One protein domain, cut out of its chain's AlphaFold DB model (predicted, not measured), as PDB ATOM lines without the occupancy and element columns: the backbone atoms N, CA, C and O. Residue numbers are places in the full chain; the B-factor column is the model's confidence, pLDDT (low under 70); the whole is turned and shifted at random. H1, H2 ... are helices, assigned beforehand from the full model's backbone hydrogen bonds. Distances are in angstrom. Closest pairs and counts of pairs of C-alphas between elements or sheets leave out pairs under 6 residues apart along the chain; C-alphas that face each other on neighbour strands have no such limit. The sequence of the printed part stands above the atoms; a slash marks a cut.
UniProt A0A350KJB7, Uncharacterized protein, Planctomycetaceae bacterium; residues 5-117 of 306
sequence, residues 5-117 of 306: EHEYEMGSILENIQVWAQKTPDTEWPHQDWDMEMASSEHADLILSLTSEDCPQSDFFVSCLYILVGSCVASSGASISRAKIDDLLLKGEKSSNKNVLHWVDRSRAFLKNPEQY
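This is residues 5 to 117 of the 306 residues of an uncharacterized protein of Planctomycetaceae bacterium (UniProt A0A350KJB7). Three helices, H4, H5 and H6, make an up-and-down bundle, each running against the one before; short H2 and H3 pack on H4, and long H1 is set off to one side. Residues 5 to 13 of H1 stick out from the body. The printed part has 113 residues with six named helices, H1 to H6 in chain order, and no named strand: all helix. It is compact, with a radius of gyration of the C-alphas of 14.1 A and spans of 38 by 32 by 25 A.

H1, residues 5 to 21, touches no helix but is near H3, residues 44 to 49. The hub is H4, residues 58 to 74. Its residues 60 to 67 alone touch H2, residues 34 to 38; the closest C-alphas, Asp 35 and Cys 64, are 6.0 A apart. H3 and H4 form a hairpin at a shallow tilt of 25 degrees, residues 61 to 68 of H4 alone touching H3; the closest C-alphas are Ile 47 and Phe 61, 5.5 A. H5, residues 82 to 92, and H6, residues 98 to 112, form a hairpin at a shallow tilt of 29 degrees; the closest C-alphas are Leu 89 and Val 104, 5.3 A. H4 and H6 touch, the same way at a shallow tilt of 8 degrees; the closest C-alphas are Val 62 and Val 100, 6.5 A. In H1 to H6 every O i to N i+4 pair is within hydrogen-bond range.

H1 begins at C-alpha 5 (478.866, 316.693, 337.238) and is 24.7 A long. H4 is 24.6 A, H5 15.1 A and H6 21.7 A, ending at C-alpha 112 (471.448, 301.402, 375.073).

The C-alphas farthest apart, Glu 5 and Gln 116, are 45.1 A apart. The printed part has no cut. The link H1 to H2 is long. pLDDT is under 70 in residues 5 to 15 and 116 to 117.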
ATOM      1  N   GLU A   5     477.914 315.749 336.632       49.69
ATOM      2  CA  GLU A   5     478.866 316.693 337.238       49.69
ATOM      3  C   GLU A   5     479.038 316.411 338.737       49.69
ATOM      4  O   GLU A   5     480.156 316.421 339.248       49.69
ATOM      5  N   HIS A   6     477.954 316.023 339.413       52.06
ATOM      6  CA  HIS A   6     477.962 315.651 340.825       52.06
ATOM      7  C   HIS A   6     478.689 314.317 341.069       52.06
ATOM      8  O   HIS A   6     479.435 314.185 342.034       52.06
ATOM      9  N   GLU A   7     478.550 313.334 340.171       49.47
ATOM     10  CA  GLU A   7     479.315 312.076 340.247       49.47
ATOM     11  C   GLU A   7     480.828 312.289 340.027       49.47
ATOM     12  O   GLU A   7     481.643 311.607 340.652       49.47
ATOM     13  N   TYR A   8     481.215 313.250 339.181       48.31
ATOM     14  CA  TYR A   8     482.618 313.593 338.919       48.31
ATOM     15  C   TYR A   8     483.266 314.363 340.081       48.31
ATOM     16  O   TYR A   8     484.376 314.021 340.500       48.31
ATOM     17  N   GLU A   9     482.574 315.360 340.641       52.84
ATOM     18  CA  GLU A   9     483.035 316.094 341.830       52.84
ATOM     19  C   GLU A   9     483.168 315.167 343.044       52.84
ATOM     20  O   GLU A   9     484.203 315.178 343.715       52.84
ATOM     21  N   MET A  10     482.190 314.282 343.269       55.38
ATOM     22  CA  MET A  10     482.264 313.294 344.346       55.38
ATOM     23  C   MET A  10     483.405 312.292 344.154       55.38
ATOM     24  O   MET A  10     484.098 311.966 345.117       55.38
ATOM     25  N   GLY A  11     483.664 311.843 342.922       51.34
ATOM     26  CA  GLY A  11     484.821 310.997 342.615       51.34
ATOM     27  C   GLY A  11     486.158 311.666 342.956       51.34
ATOM     28  O   GLY A  11     487.031 311.027 343.540       51.34
ATOM     29  N   SER A  12     486.293 312.966 342.672       59.16
ATOM     30  CA  SER A  12     487.497 313.741 342.994       59.16
ATOM     31  C   SER A  12     487.684 313.955 344.502       59.16
ATOM     32  O   SER A  12     488.811 313.894 344.993       59.16
ATOM     33  N   ILE A  13     486.599 314.161 345.253       66.25
ATOM     34  CA  ILE A  13     486.636 314.298 346.718       66.25
ATOM     35  C   ILE A  13     487.052 312.974 347.379       66.25
ATOM     36  O   ILE A  13     487.924 312.970 348.248       66.25
ATOM     37  N   LEU A  14     486.503 311.842 346.924       63.59
ATOM     38  CA  LEU A  14     486.849 310.508 347.433       63.59
ATOM     39  C   LEU A  14     488.323 310.157 347.194       63.59
ATOM     40  O   LEU A  14     488.992 309.646 348.095       63.59
ATOM     41  N   GLU A  15     488.843 310.471 346.005       64.50
ATOM     42  CA  GLU A  15     490.255 310.266 345.668       64.50
ATOM     43  C   GLU A  15     491.170 311.113 346.571       64.50
ATOM     44  O   GLU A  15     492.179 310.620 347.077       64.50
ATOM     45  N   ASN A  16     490.775 312.350 346.889       80.62
ATOM     46  CA  ASN A  16     491.525 313.219 347.800       80.62
ATOM     47  C   ASN A  16     491.546 312.702 349.251       80.62
ATOM     48  O   ASN A  16     492.588 312.779 349.909       80.62
ATOM     49  N   ILE A  17     490.435 312.141 349.745       86.31
ATOM     50  CA  ILE A  17     490.347 311.559 351.098       86.31
ATOM     51  C   ILE A  17     491.255 310.332 351.212       86.31
ATOM     52  O   ILE A  17     492.030 310.220 352.161       86.31
ATOM     53  N   GLN A  18     491.203 309.429 350.230       86.69
ATOM     54  CA  GLN A  18     492.047 308.232 350.214       86.69
ATOM     55  C   GLN A  18     493.534 308.584 350.125       86.69
ATOM     56  O   GLN A  18     494.354 307.967 350.802       86.69
ATOM     57  N   VAL A  19     493.891 309.606 349.341       87.62
ATOM     58  CA  VAL A  19     495.269 310.108 349.274       87.62
ATOM     59  C   VAL A  19     495.712 310.696 350.613       87.62
ATOM     60  O   VAL A  19     496.841 310.447 351.035       87.62
ATOM     61  N   TRP A  20     494.855 311.457 351.303       90.69
ATOM     62  CA  TRP A  20     495.184 311.992 352.627       90.69
ATOM     63  C   TRP A  20     495.344 310.880 353.671       90.69
ATOM     64  O   TRP A  20     496.301 310.918 354.439       90.69
ATOM     65  N   ALA A  21     494.488 309.855 353.637       89.62
ATOM     66  CA  ALA A  21     494.518 308.722 354.565       89.62
ATOM     67  C   ALA A  21     495.869 307.980 354.592       89.62
ATOM     68  O   ALA A  21     496.236 307.389 355.603       89.62
ATOM     69  N   GLN A  22     496.613 308.019 353.483       90.75
ATOM     70  CA  GLN A  22     497.917 307.367 353.332       90.75
ATOM     71  C   GLN A  22     499.106 308.251 353.740       90.75
ATOM     72  O   GLN A  22     500.255 307.808 353.679       90.75
ATOM     73  N   LYS A  23     498.869 309.510 354.122       86.25
ATOM     74  CA  LYS A  23     499.926 310.400 354.612       86.25
ATOM     75  C   LYS A  23     500.321 310.038 356.042       86.25
ATOM     76  O   LYS A  23     499.616 309.311 356.730       86.25
ATOM     77  N   THR A  24     501.464 310.543 356.496       78.44
ATOM     78  CA  THR A  24     501.968 310.271 357.847       78.44
ATOM     79  C   THR A  24     501.005 310.802 358.921       78.44
ATOM     80  O   THR A  24     500.348 311.816 358.669       78.44
ATOM     81  N   PRO A  25     500.913 310.164 360.106       71.94
ATOM     82  CA  PRO A  25     499.935 310.529 361.143       71.94
ATOM     83  C   PRO A  25     500.007 311.988 361.625       71.94
ATOM     84  O   PRO A  25     499.013 312.543 362.071       71.94
ATOM     85  N   ASP A  26     501.167 312.632 361.500       71.25
ATOM     86  CA  ASP A  26     501.414 314.040 361.840       71.25
ATOM     87  C   ASP A  26     500.932 315.040 360.773       71.25
ATOM     88  O   ASP A  26     501.114 316.250 360.918       71.25
ATOM     89  N   THR A  27     500.323 314.558 359.690       79.56
ATOM     90  CA  THR A  27     499.768 315.421 358.644       79.56
ATOM     91  C   THR A  27     498.581 316.216 359.183       79.56
ATOM     92  O   THR A  27     497.593 315.642 359.636       79.56
ATOM     93  N   GLU A  28     498.648 317.542 359.055       76.56
ATOM     94  CA  GLU A  28     497.544 318.437 359.403       76.56
ATOM     95  C   GLU A  28     496.265 318.117 358.610       76.56
ATOM     96  O   GLU A  28     496.291 317.634 357.467       76.56
ATOM     97  N   TRP A  29     495.122 318.419 359.224       80.94
ATOM     98  CA  TRP A  29     493.838 318.327 358.544       80.94
ATOM     99  C   TRP A  29     493.795 319.296 357.352       80.94
ATOM    100  O   TRP A  29     494.370 320.384 357.427       80.94
ATOM    101  N   PRO A  30     493.106 318.940 356.253       81.38
ATOM    102  CA  PRO A  30     492.932 319.819 355.100       81.38
ATOM    103  C   PRO A  30     492.356 321.195 355.459       81.38
ATOM    104  O   PRO A  30     492.761 322.197 354.868       81.38
ATOM    105  N   HIS A  31     491.448 321.251 356.440       80.38
ATOM    106  CA  HIS A  31     490.853 322.476 356.974       80.38
ATOM    107  C   HIS A  31     490.222 322.242 358.356       80.38
ATOM    108  O   HIS A  31     490.193 321.124 358.868       80.38
ATOM    109  N   GLN A  32     489.752 323.325 358.980       73.38
ATOM    110  CA  GLN A  32     489.060 323.294 360.270       73.38
ATOM    111  C   GLN A  32     487.743 322.502 360.180       73.38
ATOM    112  O   GLN A  32     487.043 322.611 359.177       73.38
ATOM    113  N   ASP A  33     487.405 321.759 361.240       78.94
ATOM    114  CA  ASP A  33     486.175 320.953 361.370       78.94
ATOM    115  C   ASP A  33     486.022 319.876 360.277       78.94
ATOM    116  O   ASP A  33     484.917 319.444 359.937       78.94
ATOM    117  N   TRP A  34     487.143 319.441 359.691       82.81
ATOM    118  CA  TRP A  34     487.134 318.443 358.626       82.81
ATOM    119  C   TRP A  34     486.643 317.070 359.099       82.81
ATOM    120  O   TRP A  34     485.986 316.358 358.349       82.81
ATOM    121  N   ASP A  35     486.896 316.709 360.352       84.00
ATOM    122  CA  ASP A  35     486.328 315.535 361.020       84.00
ATOM    123  C   ASP A  35     484.790 315.546 361.042       84.00
ATOM    124  O   ASP A  35     484.161 314.522 360.772       84.00
ATOM    125  N   MET A  36     484.176 316.706 361.283       83.38
ATOM    126  CA  MET A  36     482.720 316.879 361.275       83.38
ATOM    127  C   MET A  36     482.129 316.768 359.866       83.38
ATOM    128  O   MET A  36     481.053 316.195 359.690       83.38
ATOM    129  N   GLU A  37     482.826 317.288 358.852       85.81
ATOM    130  CA  GLU A  37     482.444 317.117 357.443       85.81
ATOM    131  C   GLU A  37     482.588 315.653 356.997       85.81
ATOM    132  O   GLU A  37     481.722 315.097 356.310       85.81
ATOM    133  N   MET A  38     483.672 315.005 357.426       87.69
ATOM    134  CA  MET A  38     483.936 313.600 357.152       87.69
ATOM    135  C   MET A  38     482.907 312.694 357.814       87.69
ATOM    136  O   MET A  38     482.448 311.752 357.172       87.69
ATOM    137  N   ALA A  39     482.495 312.978 359.049       89.88
ATOM    138  CA  ALA A  39     481.494 312.224 359.798       89.88
ATOM    139  C   ALA A  39     480.056 312.477 359.301       89.88
ATOM    140  O   ALA A  39     479.157 312.855 360.055       89.88
ATOM    141  N   SER A  40     479.813 312.201 358.020       90.94
ATOM    142  CA  SER A  40     478.505 312.273 357.374       90.94
ATOM    143  C   SER A  40     477.963 310.881 357.029       90.94
ATOM    144  O   SER A  40     478.702 309.905 356.862       90.94
ATOM    145  N   SER A  41     476.639 310.772 356.865       91.62
ATOM    146  CA  SER A  41     476.018 309.512 356.437       91.62
ATOM    147  C   SER A  41     476.482 309.049 355.049       91.62
ATOM    148  O   SER A  41     476.388 307.854 354.762       91.62
ATOM    149  N   GLU A  42     476.946 309.964 354.196       90.50
ATOM    150  CA  GLU A  42     477.416 309.675 352.835       90.50
ATOM    151  C   GLU A  42     478.810 309.038 352.846       90.50
ATOM    152  O   GLU A  42     479.080 308.114 352.081       90.50
ATOM    153  N   HIS A  43     479.669 309.463 353.773       92.81
ATOM    154  CA  HIS A  43     481.032 308.953 353.920       92.81
ATOM    155  C   HIS A  43     481.135 307.726 354.836       92.81
ATOM    156  O   HIS A  43     482.187 307.096 354.900       92.81
ATOM    157  N   ALA A  44     480.062 307.347 355.531       94.00
ATOM    158  CA  ALA A  44     480.093 306.346 356.596       94.00
ATOM    159  C   ALA A  44     480.752 304.998 356.222       94.00
ATOM    160  O   ALA A  44     481.547 304.466 356.998       94.00
ATOM    161  N   ASP A  45     480.457 304.440 355.040       94.69
ATOM    162  CA  ASP A  45     481.088 303.183 354.599       94.69
ATOM    163  C   ASP A  45     482.566 303.375 354.223       94.69
ATOM    164  O   ASP A  45     483.385 302.491 354.477       94.69
ATOM    165  N   LEU A  46     482.918 304.530 353.644       93.62
ATOM    166  CA  LEU A  46     484.305 304.870 353.323       93.62
ATOM    167  C   LEU A  46     485.130 304.997 354.602       93.62
ATOM    168  O   LEU A  46     486.199 304.398 354.682       93.62
ATOM    169  N   ILE A  47     484.621 305.723 355.600       94.38
ATOM    170  CA  ILE A  47     485.277 305.891 356.900       94.38
ATOM    171  C   ILE A  47     485.604 304.518 357.487       94.38
ATOM    172  O   ILE A  47     486.761 304.254 357.797       94.38
ATOM    173  N   LEU A  48     484.625 303.609 357.558       95.06
ATOM    174  CA  LEU A  48     484.857 302.260 358.081       95.06
ATOM    175  C   LEU A  48     485.863 301.459 357.238       95.06
ATOM    176  O   LEU A  48     486.598 300.645 357.781       95.06
ATOM    177  N   SER A  49     485.928 301.674 355.923       93.56
ATOM    178  CA  SER A  49     486.936 301.012 355.082       93.56
ATOM    179  C   SER A  49     488.362 301.532 355.307       93.56
ATOM    180  O   SER A  49     489.320 300.801 355.069       93.56
ATOM    181  N   LEU A  50     488.508 302.774 355.784       93.31
ATOM    182  CA  LEU A  50     489.789 303.446 356.023       93.31
ATOM    183  C   LEU A  50     490.315 303.269 357.455       93.31
ATOM    184  O   LEU A  50     491.359 303.817 357.795       93.31
ATOM    185  N   THR A  51     489.642 302.470 358.284       89.69
ATOM    186  CA  THR A  51     490.117 302.071 359.619       89.69
ATOM    187  C   THR A  51     490.876 300.739 359.602       89.69
ATOM    188  O   THR A  51     490.930 300.022 360.600       89.69
ATOM    189  N   SER A  52     491.460 300.345 358.468       83.75
ATOM    190  CA  SER A  52     492.341 299.172 358.402       83.75
ATOM    191  C   SER A  52     493.647 299.416 359.164       83.75
ATOM    192  O   SER A  52     494.145 300.537 359.145       83.75
ATOM    193  N   GLU A  53     494.261 298.374 359.733       74.56
ATOM    194  CA  GLU A  53     495.563 298.492 360.427       74.56
ATOM    195  C   GLU A  53     496.682 299.059 359.533       74.56
ATOM    196  O   GLU A  53     497.594 299.714 360.025       74.56
ATOM    197  N   ASP A  54     496.584 298.864 358.215       82.19
ATOM    198  CA  ASP A  54     497.546 299.381 357.238       82.19
ATOM    199  C   ASP A  54     497.350 300.874 356.901       82.19
ATOM    200  O   ASP A  54     498.135 301.439 356.140       82.19
ATOM    201  N   CYS A  55     496.299 301.522 357.419       85.00
ATOM    202  CA  CYS A  55     496.022 302.939 357.182       85.00
ATOM    203  C   CYS A  55     496.716 303.793 358.258       85.00
ATOM    204  O   CYS A  55     496.308 303.733 359.421       85.00
ATOM    205  N   PRO A  56     497.709 304.635 357.904       84.38
ATOM    206  CA  PRO A  56     498.402 305.480 358.879       84.38
ATOM    207  C   PRO A  56     497.471 306.423 359.648       84.38
ATOM    208  O   PRO A  56     497.722 306.726 360.808       84.38
ATOM    209  N   GLN A  57     496.391 306.872 359.006       86.50
ATOM    210  CA  GLN A  57     495.394 307.771 359.586       86.50
ATOM    211  C   GLN A  57     494.181 307.026 360.174       86.50
ATOM    212  O   GLN A  57     493.120 307.621 360.358       86.50
ATOM    213  N   SER A  58     494.290 305.720 360.453       86.44
ATOM    214  CA  SER A  58     493.167 304.907 360.945       86.44
ATOM    215  C   SER A  58     492.477 305.525 362.168       86.44
ATOM    216  O   SER A  58     491.249 305.507 362.243       86.44
ATOM    217  N   ASP A  59     493.231 306.094 363.109       82.50
ATOM    218  CA  ASP A  59     492.675 306.648 364.350       82.50
ATOM    219  C   ASP A  59     491.769 307.862 364.100       82.50
ATOM    220  O   ASP A  59     490.714 307.995 364.724       82.50
ATOM    221  N   PHE A  60     492.100 308.693 363.106       86.25
ATOM    222  CA  PHE A  60     491.233 309.784 362.661       86.25
ATOM    223  C   PHE A  60     489.877 309.257 362.165       86.25
ATOM    224  O   PHE A  60     488.820 309.773 362.535       86.25
ATOM    225  N   PHE A  61     489.878 308.191 361.361       90.50
ATOM    226  CA  PHE A  61     488.635 307.613 360.851       90.50
ATOM    227  C   PHE A  61     487.834 306.905 361.946       90.50
ATOM    228  O   PHE A  61     486.607 306.984 361.945       90.50
ATOM    229  N   VAL A  62     488.496 306.290 362.931       88.38
ATOM    230  CA  VAL A  62     487.818 305.779 364.133       88.38
ATOM    231  C   VAL A  62     487.142 306.924 364.904       88.38
ATOM    232  O   VAL A  62     486.001 306.760 365.335       88.38
ATOM    233  N   SER A  63     487.766 308.105 365.002       85.44
ATOM    234  CA  SER A  63     487.132 309.316 365.563       85.44
ATOM    235  C   SER A  63     485.862 309.709 364.830       85.44
ATOM    236  O   SER A  63     484.804 309.869 365.444       85.44
ATOM    237  N   CYS A  64     485.915 309.733 363.500       90.75
ATOM    238  CA  CYS A  64     484.745 310.026 362.679       90.75
ATOM    239  C   CYS A  64     483.602 309.017 362.911       90.75
ATOM    240  O   CYS A  64     482.434 309.406 362.953       90.75
ATOM    241  N   LEU A  65     483.908 307.728 363.120       92.56
ATOM    242  CA  LEU A  65     482.889 306.720 363.442       92.56
ATOM    243  C   LEU A  65     482.175 307.008 364.774       92.56
ATOM    244  O   LEU A  65     480.972 306.762 364.888       92.56
ATOM    245  N   TYR A  66     482.871 307.545 365.780       89.00
ATOM    246  CA  TYR A  66     482.234 307.967 367.030       89.00
ATOM    247  C   TYR A  66     481.356 309.206 366.853       89.00
ATOM    248  O   TYR A  66     480.230 309.221 367.357       89.00
ATOM    249  N   ILE A  67     481.815 310.192 366.077       89.12
ATOM    250  CA  ILE A  67     481.020 311.385 365.737       89.12
ATOM    251  C   ILE A  67     479.710 310.978 365.048       89.12
ATOM    252  O   ILE A  67     478.655 311.533 365.362       89.12
ATOM    253  N   LEU A  68     479.731 309.975 364.160       92.75
ATOM    254  CA  LEU A  68     478.522 309.453 363.512       92.75
ATOM    255  C   LEU A  68     477.511 308.888 364.517       92.75
ATOM    256  O   LEU A  68     476.318 309.195 364.444       92.75
ATOM    257  N   VAL A  69     477.974 308.069 365.462       92.00
ATOM    258  CA  VAL A  69     477.114 307.456 366.488       92.00
ATOM    259  C   VAL A  69     476.518 308.528 367.395       92.00
ATOM    260  O   VAL A  69     475.310 308.530 367.640       92.00
ATOM    261  N   GLY A  70     477.340 309.483 367.825       88.06
ATOM    262  CA  GLY A  70     476.888 310.650 368.563       88.06
ATOM    263  C   GLY A  70     475.839 311.449 367.788       88.06
ATOM    264  O   GLY A  70     474.731 311.685 368.271       88.06
ATOM    265  N   SER A  71     476.129 311.788 366.533       88.38
ATOM    266  CA  SER A  71     475.221 312.542 365.663       88.38
ATOM    267  C   SER A  71     473.876 311.842 365.478       88.38
ATOM    268  O   SER A  71     472.841 312.513 365.455       88.38
ATOM    269  N   CYS A  72     473.852 310.505 365.408       91.62
ATOM    270  CA  CYS A  72     472.612 309.727 365.403       91.62
ATOM    271  C   CYS A  72     471.753 310.021 366.640       91.62
ATOM    272  O   CYS A  72     470.544 310.206 366.514       91.62
ATOM    273  N   VAL A  73     472.354 310.065 367.830       88.44
ATOM    274  CA  VAL A  73     471.635 310.305 369.090       88.44
ATOM    275  C   VAL A  73     471.233 311.776 369.224       88.44
ATOM    276  O   VAL A  73     470.050 312.054 369.416       88.44
ATOM    277  N   ALA A  74     472.164 312.721 369.031       85.69
ATOM    278  CA  ALA A  74     471.894 314.165 369.121       85.69
ATOM    279  C   ALA A  74     470.758 314.611 368.197       85.69
ATOM    280  O   ALA A  74     469.892 315.390 368.589       85.69
ATOM    281  N   SER A  75     470.763 314.115 366.959       86.50
ATOM    282  CA  SER A  75     469.778 314.492 365.946       86.50
ATOM    283  C   SER A  75     468.521 313.620 365.963       86.50
ATOM    284  O   SER A  75     467.665 313.776 365.094       86.50
ATOM    285  N   SER A  76     468.402 312.677 366.909       87.12
ATOM    286  CA  SER A  76     467.331 311.667 366.922       87.12
ATOM    287  C   SER A  76     467.183 310.933 365.577       87.12
ATOM    288  O   SER A  76     466.079 310.634 365.122       87.12
ATOM    289  N   GLY A  77     468.311 310.660 364.922       86.62
ATOM    290  CA  GLY A  77     468.401 309.947 363.651       86.62
ATOM    291  C   GLY A  77     468.254 310.811 362.394       86.62
ATOM    292  O   GLY A  77     468.225 310.250 361.299       86.62
ATOM    293  N   ALA A  78     468.147 312.140 362.519       87.44
ATOM    294  CA  ALA A  78     467.974 313.030 361.369       87.44
ATOM    295  C   ALA A  78     469.252 313.192 360.524       87.44
ATOM    296  O   ALA A  78     469.154 313.230 359.301       87.44
ATOM    297  N   SER A  79     470.436 313.254 361.147       87.56
ATOM    298  CA  SER A  79     471.719 313.381 360.430       87.56
ATOM    299  C   SER A  79     472.219 312.043 359.876       87.56
ATOM    300  O   SER A  79     472.774 311.972 358.783       87.56
ATOM    301  N   ILE A  80     472.015 310.965 360.631       93.00
ATOM    302  CA  ILE A  80     472.299 309.592 360.218       93.00
ATOM    303  C   ILE A  80     471.316 308.665 360.926       93.00
ATOM    304  O   ILE A  80     471.086 308.785 362.129       93.00
ATOM    305  N   SER A  81     470.708 307.752 360.173       95.44
ATOM    306  CA  SER A  81     469.677 306.869 360.722       95.44
ATOM    307  C   SER A  81     470.266 305.806 361.654       95.44
ATOM    308  O   SER A  81     471.352 305.277 361.408       95.44
ATOM    309  N   ARG A  82     469.485 305.393 362.660       94.31
ATOM    310  CA  ARG A  82     469.854 304.280 363.548       94.31
ATOM    311  C   ARG A  82     470.157 302.990 362.778       94.31
ATOM    312  O   ARG A  82     471.137 302.325 363.079       94.31
ATOM    313  N   ALA A  83     469.383 302.693 361.733       96.31
ATOM    314  CA  ALA A  83     469.607 301.521 360.887       96.31
ATOM    315  C   ALA A  83     470.970 301.556 360.172       96.31
ATOM    316  O   ALA A  83     471.604 300.516 360.010       96.31
ATOM    317  N   LYS A  84     471.437 302.745 359.764       96.75
ATOM    318  CA  LYS A  84     472.763 302.906 359.156       96.75
ATOM    319  C   LYS A  84     473.873 302.681 360.181       96.75
ATOM    320  O   LYS A  84     474.843 302.009 359.858       96.75
ATOM    321  N   ILE A  85     473.715 303.188 361.405       97.06
ATOM    322  CA  ILE A  85     474.656 302.913 362.499       97.06
ATOM    323  C   ILE A  85     474.711 301.414 362.803       97.06
ATOM    324  O   ILE A  85     475.799 300.849 362.839       97.06
ATOM    325  N   ASP A  86     473.563 300.751 362.947       96.56
ATOM    326  CA  ASP A  86     473.516 299.313 363.229       96.56
ATOM    327  C   ASP A  86     474.198 298.485 362.112       96.56
ATOM    328  O   ASP A  86     474.922 297.535 362.409       96.56
ATOM    329  N   ASP A  87     474.047 298.873 360.837       97.62
ATOM    330  CA  ASP A  87     474.764 298.263 359.700       97.62
ATOM    331  C   ASP A  87     476.290 298.454 359.785       97.62
ATOM    332  O   ASP A  87     477.045 297.500 359.583       97.62
ATOM    333  N   LEU A  88     476.760 299.657 360.131       97.62
ATOM    334  CA  LEU A  88     478.191 299.914 360.329       97.62
ATOM    335  C   LEU A  88     478.749 299.086 361.491       97.62
ATOM    336  O   LEU A  88     479.836 298.527 361.362       97.62
ATOM    337  N   LEU A  89     478.006 298.960 362.597       96.50
ATOM    338  CA  LEU A  89     478.418 298.153 363.748       96.50
ATOM    339  C   LEU A  89     478.571 296.677 363.358       96.50
ATOM    340  O   LEU A  89     479.596 296.073 363.655       96.50
ATOM    341  N   LEU A  90     477.607 296.117 362.619       96.25
ATOM    342  CA  LEU A  90     477.667 294.736 362.112       96.25
ATOM    343  C   LEU A  90     478.837 294.493 361.145       96.25
ATOM    344  O   LEU A  90     479.381 293.388 361.072       96.25
ATOM    345  N   LYS A  91     479.217 295.501 360.354       96.75
ATOM    346  CA  LYS A  91     480.409 295.435 359.497       96.75
ATOM    347  C   LYS A  91     481.690 295.521 360.330       96.75
ATOM    348  O   LYS A  91     482.607 294.735 360.096       96.75
ATOM    349  N   GLY A  92     481.726 296.425 361.307       94.56
ATOM    350  CA  GLY A  92     482.866 296.659 362.193       94.56
ATOM    351  C   GLY A  92     483.246 295.445 363.040       94.56
ATOM    352  O   GLY A  92     484.431 295.212 363.238       94.56
ATOM    353  N   GLU A  93     482.280 294.611 363.442       91.88
ATOM    354  CA  GLU A  93     482.523 293.352 364.180       91.88
ATOM    355  C   GLU A  93     483.486 292.391 363.478       91.88
ATOM    356  O   GLU A  93     484.068 291.510 364.106       91.88
ATOM    357  N   LYS A  94     483.617 292.514 362.156       92.12
ATOM    358  CA  LYS A  94     484.470 291.651 361.334       92.12
ATOM    359  C   LYS A  94     485.864 292.236 361.122       92.12
ATOM    360  O   LYS A  94     486.659 291.634 360.403       92.12
ATOM    361  N   SER A  95     486.138 293.415 361.677       88.75
ATOM    362  CA  SER A  95     487.429 294.082 361.547       88.75
ATOM    363  C   SER A  95     488.508 293.349 362.343       88.75
ATOM    364  O   SER A  95     488.247 292.827 363.423       88.75
ATOM    365  N   SER A  96     489.736 293.330 361.828       84.12
ATOM    366  CA  SER A  96     490.910 292.933 362.610       84.12
ATOM    367  C   SER A  96     491.472 294.093 363.437       84.12
ATOM    368  O   SER A  96     492.212 293.848 364.383       84.12
ATOM    369  N   ASN A  97     491.107 295.340 363.112       83.00
ATOM    370  CA  ASN A  97     491.590 296.510 363.831       83.00
ATOM    371  C   ASN A  97     490.909 296.613 365.202       83.00
ATOM    372  O   ASN A  97     489.698 296.835 365.304       83.00
ATOM    373  N   LYS A  98     491.715 296.527 366.263       79.69
ATOM    374  CA  LYS A  98     491.256 296.623 367.653       79.69
ATOM    375  C   LYS A  98     490.484 297.910 367.945       79.69
ATOM    376  O   LYS A  98     489.492 297.849 368.658       79.69
ATOM    377  N   ASN A  99     490.872 299.058 367.394       78.88
ATOM    378  CA  ASN A  99     490.190 300.340 367.626       78.88
ATOM    379  C   ASN A  99     488.778 300.365 367.017       78.88
ATOM    380  O   ASN A  99     487.867 300.977 367.574       78.88
ATOM    381  N   VAL A 100     488.557 299.628 365.924       88.38
ATOM    382  CA  VAL A 100     487.221 299.450 365.336       88.38
ATOM    383  C   VAL A 100     486.366 298.534 366.197       88.38
ATOM    384  O   VAL A 100     485.198 298.830 366.432       88.38
ATOM    385  N   LEU A 101     486.942 297.442 366.700       83.50
ATOM    386  CA  LEU A 101     486.228 296.543 367.600       83.50
ATOM    387  C   LEU A 101     485.855 297.259 368.920       83.50
ATOM    388  O   LEU A 101     484.709 297.164 369.359       83.50
ATOM    389  N   HIS A 102     486.753 298.095 369.469       76.19
ATOM    390  CA  HIS A 102     486.451 299.052 370.550       76.19
ATOM    391  C   HIS A 102     485.248 299.928 370.208       76.19
ATOM    392  O   HIS A 102     484.296 300.007 370.984       76.19
ATOM    393  N   TRP A 103     485.275 300.565 369.038       87.62
ATOM    394  CA  TRP A 103     484.179 301.406 368.581       87.62
ATOM    395  C   TRP A 103     482.840 300.667 368.522       87.62
ATOM    396  O   TRP A 103     481.836 301.223 368.974       87.62
ATOM    397  N   VAL A 104     482.809 299.416 368.050       87.94
ATOM    398  CA  VAL A 104     481.574 298.620 367.997       87.94
ATOM    399  C   VAL A 104     480.970 298.426 369.385       87.94
ATOM    400  O   VAL A 104     479.790 298.727 369.598       87.94
ATOM    401  N   ASP A 105     481.771 297.938 370.330       79.38
ATOM    402  CA  ASP A 105     481.294 297.608 371.672       79.38
ATOM    403  C   ASP A 105     480.864 298.867 372.434       79.38
ATOM    404  O   ASP A 105     479.765 298.910 373.003       79.38
ATOM    405  N   ARG A 106     481.675 299.935 372.365       78.00
ATOM    406  CA  ARG A 106     481.379 301.226 373.011       78.00
ATOM    407  C   ARG A 106     480.102 301.852 372.458       78.00
ATOM    408  O   ARG A 106     479.242 302.286 373.223       78.00
ATOM    409  N   SER A 107     479.933 301.837 371.139       86.62
ATOM    410  CA  SER A 107     478.751 302.410 370.492       86.62
ATOM    411  C   SER A 107     477.473 301.671 370.878       86.62
ATOM    412  O   SER A 107     476.438 302.301 371.072       86.62
ATOM    413  N   ARG A 108     477.518 300.345 371.052       86.56
ATOM    414  CA  ARG A 108     476.354 299.565 371.505       86.56
ATOM    415  C   ARG A 108     475.959 299.865 372.942       86.56
ATOM    416  O   ARG A 108     474.766 300.001 373.211       86.56
ATOM    417  N   ALA A 109     476.939 299.958 373.840       77.19
ATOM    418  CA  ALA A 109     476.701 300.323 375.232       77.19
ATOM    419  C   ALA A 109     476.069 301.720 375.324       77.19
ATOM    420  O   ALA A 109     475.002 301.878 375.917       77.19
ATOM    421  N   PHE A 110     476.656 302.692 374.621       81.88
ATOM    422  CA  PHE A 110     476.122 304.046 374.535       81.88
ATOM    423  C   PHE A 110     474.695 304.088 373.979       81.88
ATOM    424  O   PHE A 110     473.806 304.675 374.585       81.88
ATOM    425  N   LEU A 111     474.436 303.417 372.853       85.25
ATOM    426  CA  LEU A 111     473.118 303.407 372.212       85.25
ATOM    427  C   LEU A 111     472.020 302.733 373.053       85.25
ATOM    428  O   LEU A 111     470.846 302.837 372.683       85.25
ATOM    429  N   LYS A 112     472.384 302.009 374.121       82.88
ATOM    430  CA  LYS A 112     471.448 301.402 375.073       82.88
ATOM    431  C   LYS A 112     471.004 302.398 376.149       82.88
ATOM    432  O   LYS A 112     469.813 302.425 376.437       82.88
ATOM    433  N   ASN A 113     471.933 303.191 376.690       76.31
ATOM    434  CA  ASN A 113     471.703 304.125 377.804       76.31
ATOM    435  C   ASN A 113     472.411 305.483 377.567       76.31
ATOM    436  O   ASN A 113     473.335 305.831 378.307       76.31
ATOM    437  N   PRO A 114     472.059 306.253 376.521       76.56
ATOM    438  CA  PRO A 114     472.811 307.449 376.130       76.56
ATOM    439  C   PRO A 114     472.844 308.552 377.201       76.56
ATOM    440  O   PRO A 114     473.785 309.337 377.240       76.56
ATOM    441  N   GLU A 115     471.847 308.601 378.086       77.19
ATOM    442  CA  GLU A 115     471.732 309.549 379.200       77.19
ATOM    443  C   GLU A 115     472.801 309.392 380.289       77.19
ATOM    444  O   GLU A 115     472.992 310.308 381.085       77.19
ATOM    445  N   GLN A 116     473.503 308.257 380.327       68.19
ATOM    446  CA  GLN A 116     474.590 308.004 381.281       68.19
ATOM    447  C   GLN A 116     475.918 308.652 380.855       68.19
ATOM    448  O   GLN A 116     476.910 308.540 381.571       68.19
ATOM    449  N   TYR A 117     475.955 309.313 379.695       65.44
ATOM    450  CA  TYR A 117     477.178 309.811 379.073       65.44
ATOM    451  C   TYR A 117     477.108 311.323 378.836       65.44
ATOM    452  O   TYR A 117     476.096 311.844 378.363       65.44
TER     453      TYR A 117